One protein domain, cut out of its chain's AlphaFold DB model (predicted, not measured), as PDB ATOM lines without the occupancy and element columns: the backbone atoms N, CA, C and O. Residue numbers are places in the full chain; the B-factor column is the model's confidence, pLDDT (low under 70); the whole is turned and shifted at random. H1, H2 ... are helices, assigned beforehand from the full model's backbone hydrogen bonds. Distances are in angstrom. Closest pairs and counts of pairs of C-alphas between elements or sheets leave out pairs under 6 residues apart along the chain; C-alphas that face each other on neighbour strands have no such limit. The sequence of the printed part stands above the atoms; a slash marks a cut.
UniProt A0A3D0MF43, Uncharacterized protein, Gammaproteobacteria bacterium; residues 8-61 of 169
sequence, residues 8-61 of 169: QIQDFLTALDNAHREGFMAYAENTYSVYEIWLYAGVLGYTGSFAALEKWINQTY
ATOM      1  N   GLN A   8     159.749 107.324 119.972       87.62
ATOM      2  CA  GLN A   8     159.443 107.576 118.559       87.62
ATOM      3  C   GLN A   8     157.955 107.377 118.244       87.62
ATOM      4  O   GLN A   8     157.397 108.069 117.393       87.62
ATOM      5  N   ILE A   9     157.308 106.419 118.912       89.94
ATOM      6  CA  ILE A   9     155.885 106.130 118.717       89.94
ATOM      7  C   ILE A   9     155.028 107.121 119.493       89.94
ATOM      8  O   ILE A   9     154.003 107.571 118.983       89.94
ATOM      9  N   GLN A  10     155.449 107.495 120.701       88.62
ATOM     10  CA  GLN A  10     154.736 108.501 121.481       88.62
ATOM     11  C   GLN A  10     154.718 109.855 120.773       88.62
ATOM     12  O   GLN A  10     153.651 110.462 120.673       88.62
ATOM     13  N   ASP A  11     155.857 110.294 120.238       90.38
ATOM     14  CA  ASP A  11     155.962 111.560 119.510       90.38
ATOM     15  C   ASP A  11     155.052 111.555 118.275       90.38
ATOM     16  O   ASP A  11     154.296 112.500 118.050       90.38
ATOM     17  N   PHE A  12     155.043 110.446 117.529       92.75
ATOM     18  CA  PHE A  12     154.147 110.252 116.390       92.75
ATOM     19  C   PHE A  12     152.670 110.322 116.787       92.75
ATOM     20  O   PHE A  12     151.927 111.131 116.237       92.75
ATOM     21  N   LEU A  13     152.238 109.522 117.766       91.12
ATOM     22  CA  LEU A  13     150.837 109.495 118.187       91.12
ATOM     23  C   LEU A  13     150.392 110.854 118.735       91.12
ATOM     24  O   LEU A  13     149.261 111.270 118.483       91.12
ATOM     25  N   THR A  14     151.274 111.558 119.449       91.38
ATOM     26  CA  THR A  14     151.003 112.888 120.011       91.38
ATOM     27  C   THR A  14     150.849 113.953 118.928       91.38
ATOM     28  O   THR A  14     150.015 114.844 119.084       91.38
ATOM     29  N   ALA A  15     151.599 113.842 117.827       91.19
ATOM     30  CA  ALA A  15     151.542 114.773 116.702       91.19
ATOM     31  C   ALA A  15     150.266 114.642 115.848       91.19
ATOM     32  O   ALA A  15     149.898 115.595 115.160       91.19
ATOM     33  N   LEU A  16     149.584 113.492 115.892       91.25
ATOM     34  CA  LEU A  16     148.319 113.280 115.185       91.25
ATOM     35  C   LEU A  16     147.148 113.983 115.880       91.25
ATOM     36  O   LEU A  16     147.060 114.015 117.111       91.25
ATOM     37  N   ASP A  17     146.196 114.464 115.077       92.31
ATOM     38  CA  ASP A  17     144.886 114.862 115.586       92.31
ATOM     39  C   ASP A  17     144.083 113.642 116.086       92.31
ATOM     40  O   ASP A  17     144.430 112.482 115.838       92.31
ATOM     41  N   ASN A  18     142.992 113.895 116.814       88.69
ATOM     42  CA  ASN A  18     142.200 112.818 117.413       88.69
ATOM     43  C   ASN A  18     141.611 111.857 116.368       88.69
ATOM     44  O   ASN A  18     141.564 110.656 116.620       88.69
ATOM     45  N   ALA A  19     141.200 112.356 115.199       90.06
ATOM     46  CA  ALA A  19     140.570 111.536 114.166       90.06
ATOM     47  C   ALA A  19     141.573 110.566 113.521       90.06
ATOM     48  O   ALA A  19     141.301 109.370 113.406       90.06
ATOM     49  N   HIS A  20     142.758 111.057 113.153       88.25
ATOM     50  CA  HIS A  20     143.826 110.235 112.596       88.25
ATOM     51  C   HIS A  20     144.407 109.287 113.644       88.25
ATOM     52  O   HIS A  20     144.733 108.148 113.312       88.25
ATOM     53  N   ARG A  21     144.494 109.707 114.914       91.06
ATOM     54  CA  ARG A  21     144.942 108.835 116.006       91.06
ATOM     55  C   ARG A  21     143.985 107.666 116.215       91.06
ATOM     56  O   ARG A  21     144.433 106.524 116.242       91.06
ATOM     57  N   GLU A  22     142.686 107.922 116.352       91.00
ATOM     58  CA  GLU A  22     141.692 106.855 116.519       91.00
ATOM     59  C   GLU A  22     141.655 105.925 115.300       91.00
ATOM     60  O   GLU A  22     141.667 104.704 115.461       91.00
ATOM     61  N   GLY A  23     141.704 106.489 114.088       89.25
ATOM     62  CA  GLY A  23     141.777 105.720 112.845       89.25
ATOM     63  C   GLY A  23     143.015 104.824 112.770       89.25
ATOM     64  O   GLY A  23     142.904 103.644 112.438       89.25
ATOM     65  N   PHE A  24     144.185 105.347 113.147       92.56
ATOM     66  CA  PHE A  24     145.429 104.581 113.205       92.56
ATOM     67  C   PHE A  24     145.365 103.435 114.211       92.56
ATOM     68  O   PHE A  24     145.703 102.304 113.867       92.56
ATOM     69  N   MET A  25     144.890 103.702 115.429       92.50
ATOM     70  CA  MET A  25     144.777 102.686 116.478       92.50
ATOM     71  C   MET A  25     143.804 101.572 116.070       92.50
ATOM     72  O   MET A  25     144.136 100.393 116.183       92.50
ATOM     73  N   ALA A  26     142.644 101.927 115.509       89.44
ATOM     74  CA  ALA A  26     141.681 100.951 115.003       89.44
ATOM     75  C   ALA A  26     142.252 100.124 113.838       89.44
ATOM     76  O   ALA A  26     142.056  98.907 113.778       89.44
ATOM     77  N   TYR A  27     142.990 100.751 112.919       89.12
ATOM     78  CA  TYR A  27     143.640 100.044 111.817       89.12
ATOM     79  C   TYR A  27     144.727  99.083 112.318       89.12
ATOM     80  O   TYR A  27     144.754  97.917 111.916       89.12
ATOM     81  N   ALA A  28     145.581  99.541 113.237       90.00
ATOM     82  CA  ALA A  28     146.637  98.739 113.847       90.00
ATOM     83  C   ALA A  28     146.073  97.561 114.656       90.00
ATOM     84  O   ALA A  28     146.669  96.487 114.666       90.00
ATOM     85  N   GLU A  29     144.906  97.712 115.287       87.94
ATOM     86  CA  GLU A  29     144.216  96.643 116.015       87.94
ATOM     87  C   GLU A  29     143.632  95.559 115.092       87.94
ATOM     88  O   GLU A  29     143.696  94.370 115.412       87.94
ATOM     89  N   ASN A  30     143.123  95.929 113.919       83.12
ATOM     90  CA  ASN A  30     142.438  94.984 113.030       83.12
ATOM     91  C   ASN A  30     143.347  94.372 111.951       83.12
ATOM     92  O   ASN A  30     143.018  93.331 111.378       83.12
ATOM     93  N   THR A  31     144.512  94.968 111.706       81.69
ATOM     94  CA  THR A  31     145.459  94.526 110.675       81.69
ATOM     95  C   THR A  31     146.510  93.576 111.257       81.69
ATOM     96  O   THR A  31     147.051  93.812 112.337       81.69
ATOM     97  N   TYR A  32     146.797  92.473 110.557       81.31
ATOM     98  CA  TYR A  32     147.804  91.479 110.975       81.31
ATOM     99  C   TYR A  32     149.192  91.749 110.381       81.31
ATOM    100  O   TYR A  32     150.194  91.315 110.947       81.31
ATOM    101  N   SER A  33     149.264  92.448 109.246       81.06
ATOM    102  CA  SER A  33     150.527  92.784 108.594       81.06
ATOM    103  C   SER A  33     151.159  94.014 109.243       81.06
ATOM    104  O   SER A  33     150.682  95.135 109.082       81.06
ATOM    105  N   VAL A  34     152.277  93.816 109.945       86.06
ATOM    106  CA  VAL A  34     153.073  94.915 110.522       86.06
ATOM    107  C   VAL A  34     153.563  95.879 109.431       86.06
ATOM    108  O   VAL A  34     153.633  97.083 109.661       86.06
ATOM    109  N   TYR A  35     153.833  95.377 108.222       83.56
ATOM    110  CA  TYR A  35     154.233  96.196 107.074       83.56
ATOM    111  C   TYR A  35     153.119  97.130 106.600       83.56
ATOM    112  O   TYR A  35     153.389  98.293 106.321       83.56
ATOM    113  N   GLU A  36     151.870  96.660 106.546       81.81
ATOM    114  CA  GLU A  36     150.726  97.512 106.188       81.81
ATOM    115  C   GLU A  36     150.519  98.613 107.230       81.81
ATOM    116  O   GLU A  36     150.323  99.777 106.880       81.81
ATOM    117  N   ILE A  37     150.655  98.268 108.515       88.19
ATOM    118  CA  ILE A  37     150.581  99.245 109.605       88.19
ATOM    119  C   ILE A  37     151.726 100.261 109.494       88.19
ATOM    120  O   ILE A  37     151.496 101.454 109.684       88.19
ATOM    121  N   TRP A  38     152.937  99.828 109.133       86.31
ATOM    122  CA  TRP A  38     154.083 100.714 108.918       86.31
ATOM    123  C   TRP A  38     153.901 101.662 107.735       86.31
ATOM    124  O   TRP A  38     154.181 102.854 107.859       86.31
ATOM    125  N   LEU A  39     153.382 101.169 106.611       82.94
ATOM    126  CA  LEU A  39     153.070 102.004 105.452       82.94
ATOM    127  C   LEU A  39     151.991 103.036 105.789       82.94
ATOM    128  O   LEU A  39     152.148 104.211 105.458       82.94
ATOM    129  N   TYR A  40     150.932 102.628 106.494       87.75
ATOM    130  CA  TYR A  40     149.884 103.552 106.921       87.75
ATOM    131  C   TYR A  40     150.403 104.589 107.925       87.75
ATOM    132  O   TYR A  40     150.122 105.777 107.775       87.75
ATOM    133  N   ALA A  41     151.238 104.178 108.884       89.75
ATOM    134  CA  ALA A  41     151.929 105.103 109.780       89.75
ATOM    135  C   ALA A  41     152.766 106.120 108.986       89.75
ATOM    136  O   ALA A  41     152.735 107.311 109.285       89.75
ATOM    137  N   GLY A  42     153.461 105.673 107.934       86.00
ATOM    138  CA  GLY A  42     154.222 106.535 107.030       86.00
ATOM    139  C   GLY A  42     153.360 107.579 106.313       86.00
ATOM    140  O   GLY A  42     153.745 108.744 106.253       86.00
ATOM    141  N   VAL A  43     152.166 107.200 105.836       85.75
ATOM    142  CA  VAL A  43     151.187 108.141 105.248       85.75
ATOM    143  C   VAL A  43     150.753 109.205 106.261       85.75
ATOM    144  O   VAL A  43     150.552 110.360 105.896       85.75
ATOM    145  N   LEU A  44     150.658 108.833 107.538       88.38
ATOM    146  CA  LEU A  44     150.331 109.739 108.640       88.38
ATOM    147  C   LEU A  44     151.540 110.543 109.161       88.38
ATOM    148  O   LEU A  44     151.399 111.305 110.113       88.38
ATOM    149  N   GLY A  45     152.721 110.403 108.551       87.31
ATOM    150  CA  GLY A  45     153.917 111.175 108.901       87.31
ATOM    151  C   GLY A  45     154.853 110.506 109.911       87.31
ATOM    152  O   GLY A  45     155.686 111.186 110.511       87.31
ATOM    153  N   TYR A  46     154.757 109.191 110.112       89.25
ATOM    154  CA  TYR A  46     155.712 108.455 110.939       89.25
ATOM    155  C   TYR A  46     157.117 108.463 110.317       89.25
ATOM    156  O   TYR A  46     157.313 108.025 109.185       89.25
ATOM    157  N   THR A  47     158.107 108.931 111.080       86.75
ATOM    158  CA  THR A  47     159.521 109.027 110.658       86.75
ATOM    159  C   THR A  47     160.452 108.095 111.438       86.75
ATOM    160  O   THR A  47     161.659 108.079 111.194       86.75
ATOM    161  N   GLY A  48     159.909 107.320 112.381       86.62
ATOM    162  CA  GLY A  48     160.679 106.389 113.198       86.62
ATOM    163  C   GLY A  48     161.035 105.087 112.476       86.62
ATOM    164  O   GLY A  48     160.697 104.850 111.313       86.62
ATOM    165  N   SER A  49     161.750 104.218 113.187       87.38
ATOM    166  CA  SER A  49     162.207 102.944 112.624       87.38
ATOM    167  C   SER A  49     161.096 101.890 112.552       87.38
ATOM    168  O   SER A  49     160.248 101.797 113.436       87.38
ATOM    169  N   PHE A  50     161.147 101.019 111.538       83.62
ATOM    170  CA  PHE A  50     160.246  99.861 111.447       83.62
ATOM    171  C   PHE A  50     160.291  98.994 112.717       83.62
ATOM    172  O   PHE A  50     159.247  98.611 113.229       83.62
ATOM    173  N   ALA A  51     161.487  98.750 113.266       85.12
ATOM    174  CA  ALA A  51     161.673  97.930 114.464       85.12
ATOM    175  C   ALA A  51     160.985  98.518 115.712       85.12
ATOM    176  O   ALA A  51     160.428  97.771 116.516       85.12
ATOM    177  N   ALA A  52     160.995  99.847 115.865       87.75
ATOM    178  CA  ALA A  52     160.282 100.535 116.942       87.75
ATOM    179  C   ALA A  52     158.765 100.326 116.823       87.75
ATOM    180  O   ALA A  52     158.102  99.954 117.795       87.75
ATOM    181  N   LEU A  53     158.221 100.490 115.613       89.00
ATOM    182  CA  LEU A  53     156.800 100.277 115.351       89.00
ATOM    183  C   LEU A  53     156.389  98.809 115.522       89.00
ATOM    184  O   LEU A  53     155.384  98.534 116.171       89.00
ATOM    185  N   GLU A  54     157.168  97.864 114.996       86.94
ATOM    186  CA  GLU A  54     156.932  96.426 115.149       86.94
ATOM    187  C   GLU A  54     156.883  96.024 116.625       86.94
ATOM    188  O   GLU A  54     155.943  95.358 117.067       86.94
ATOM    189  N   LYS A  55     157.870  96.469 117.409       88.69
ATOM    190  CA  LYS A  55     157.918  96.215 118.849       88.69
ATOM    191  C   LYS A  55     156.680  96.774 119.547       88.69
ATOM    192  O   LYS A  55     156.066  96.063 120.344       88.69
ATOM    193  N   TRP A  56     156.292  98.009 119.234       91.56
ATOM    194  CA  TRP A  56     155.109  98.637 119.817       91.56
ATOM    195  C   TRP A  56     153.808  97.914 119.438       91.56
ATOM    196  O   TRP A  56     152.983  97.669 120.318       91.56
ATOM    197  N   ILE A  57     153.634  97.514 118.173       90.06
ATOM    198  CA  ILE A  57     152.454  96.763 117.714       90.06
ATOM    199  C   ILE A  57     152.359  95.433 118.458       90.06
ATOM    200  O   ILE A  57     151.300  95.112 118.990       90.06
ATOM    201  N   ASN A  58     153.462  94.688 118.558       86.75
ATOM    202  CA  ASN A  58     153.477  93.382 119.219       86.75
ATOM    203  C   ASN A  58     153.185  93.472 120.728       86.75
ATOM    204  O   ASN A  58     152.614  92.544 121.297       86.75
ATOM    205  N   GLN A  59     153.552  94.583 121.376       89.25
ATOM    206  CA  GLN A  59     153.259  94.836 122.792       89.25
ATOM    207  C   GLN A  59     151.835  95.358 123.027       89.25
ATOM    208  O   GLN A  59     151.205  94.995 124.019       89.25
ATOM    209  N   THR A  60     151.332  96.214 122.136       88.94
ATOM    210  CA  THR A  60     150.038  96.900 122.294       88.94
ATOM    211  C   THR A  60     148.879  96.039 121.806       88.94
ATOM    212  O   THR A  60     147.833  95.978 122.449       88.94
ATOM    213  N   TYR A  61     149.079  95.341 120.691       87.75
ATOM    214  CA  TYR A  61     148.089  94.503 120.036       87.75
ATOM    215  C   TYR A  61     148.660  93.101 119.828       87.75
ATOM    216  O   TYR A  61     149.030  92.765 118.700       87.75
TER     217      TYR A  61
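What this domain is: This is residues 8 to 61 of the 169 residues of an uncharacterized protein of Gammaproteobacteria bacterium (UniProt A0A3D0MF43). A small rounded ball of helices: H2 and H3 fold back side by side as a hairpin, H4 crosses near the hairpin's turn, and H1 reaches from H4 towards H2. The 54 printed residues hold four named helices, H1 to H4, and no named strand; the class is all helix. The whole is compact, with a radius of gyration of the C-alphas of 9.8 A and spans of 23 by 21 by 18 A.

Where its parts are: H1, residues 8 to 15, begins at C-alpha 8 (159.443, 107.576, 118.559). H2, residues 18 to 30, is 18.4 A long. H3 is residues 34 to 43, 14.4 A. H4, residues 50 to 60, is 15.2 A and ends at C-alpha 60 (150.038, 96.900, 122.294).

How they stand to each other: H2, with residues 24 to 28 alone, touches H3 at a shallow tilt of 16 degrees, opposite ways; the closest C-alphas, Ala 28 and Ile 37, are 5.8 A apart. H3 touches H4 at 67 degrees, a steep tilt only just short of about perpendicular; closest are C-alphas 34 and 54, 6.2 A. H1 touches H4, about perpendicular at 78 degrees, closest at C-alphas 9 and 53, 6.8 A. H1 and H3 are apart. In H1, H2, H3 and H4 every O i to N i+4 pair is within hydrogen-bond range.

The domain as a whole: The C-alphas farthest apart, of Ala 19 and Ala 51, are 25.1 A apart. The printed part has no cut, no link is long, and no printed residue is under 70 in pLDDT.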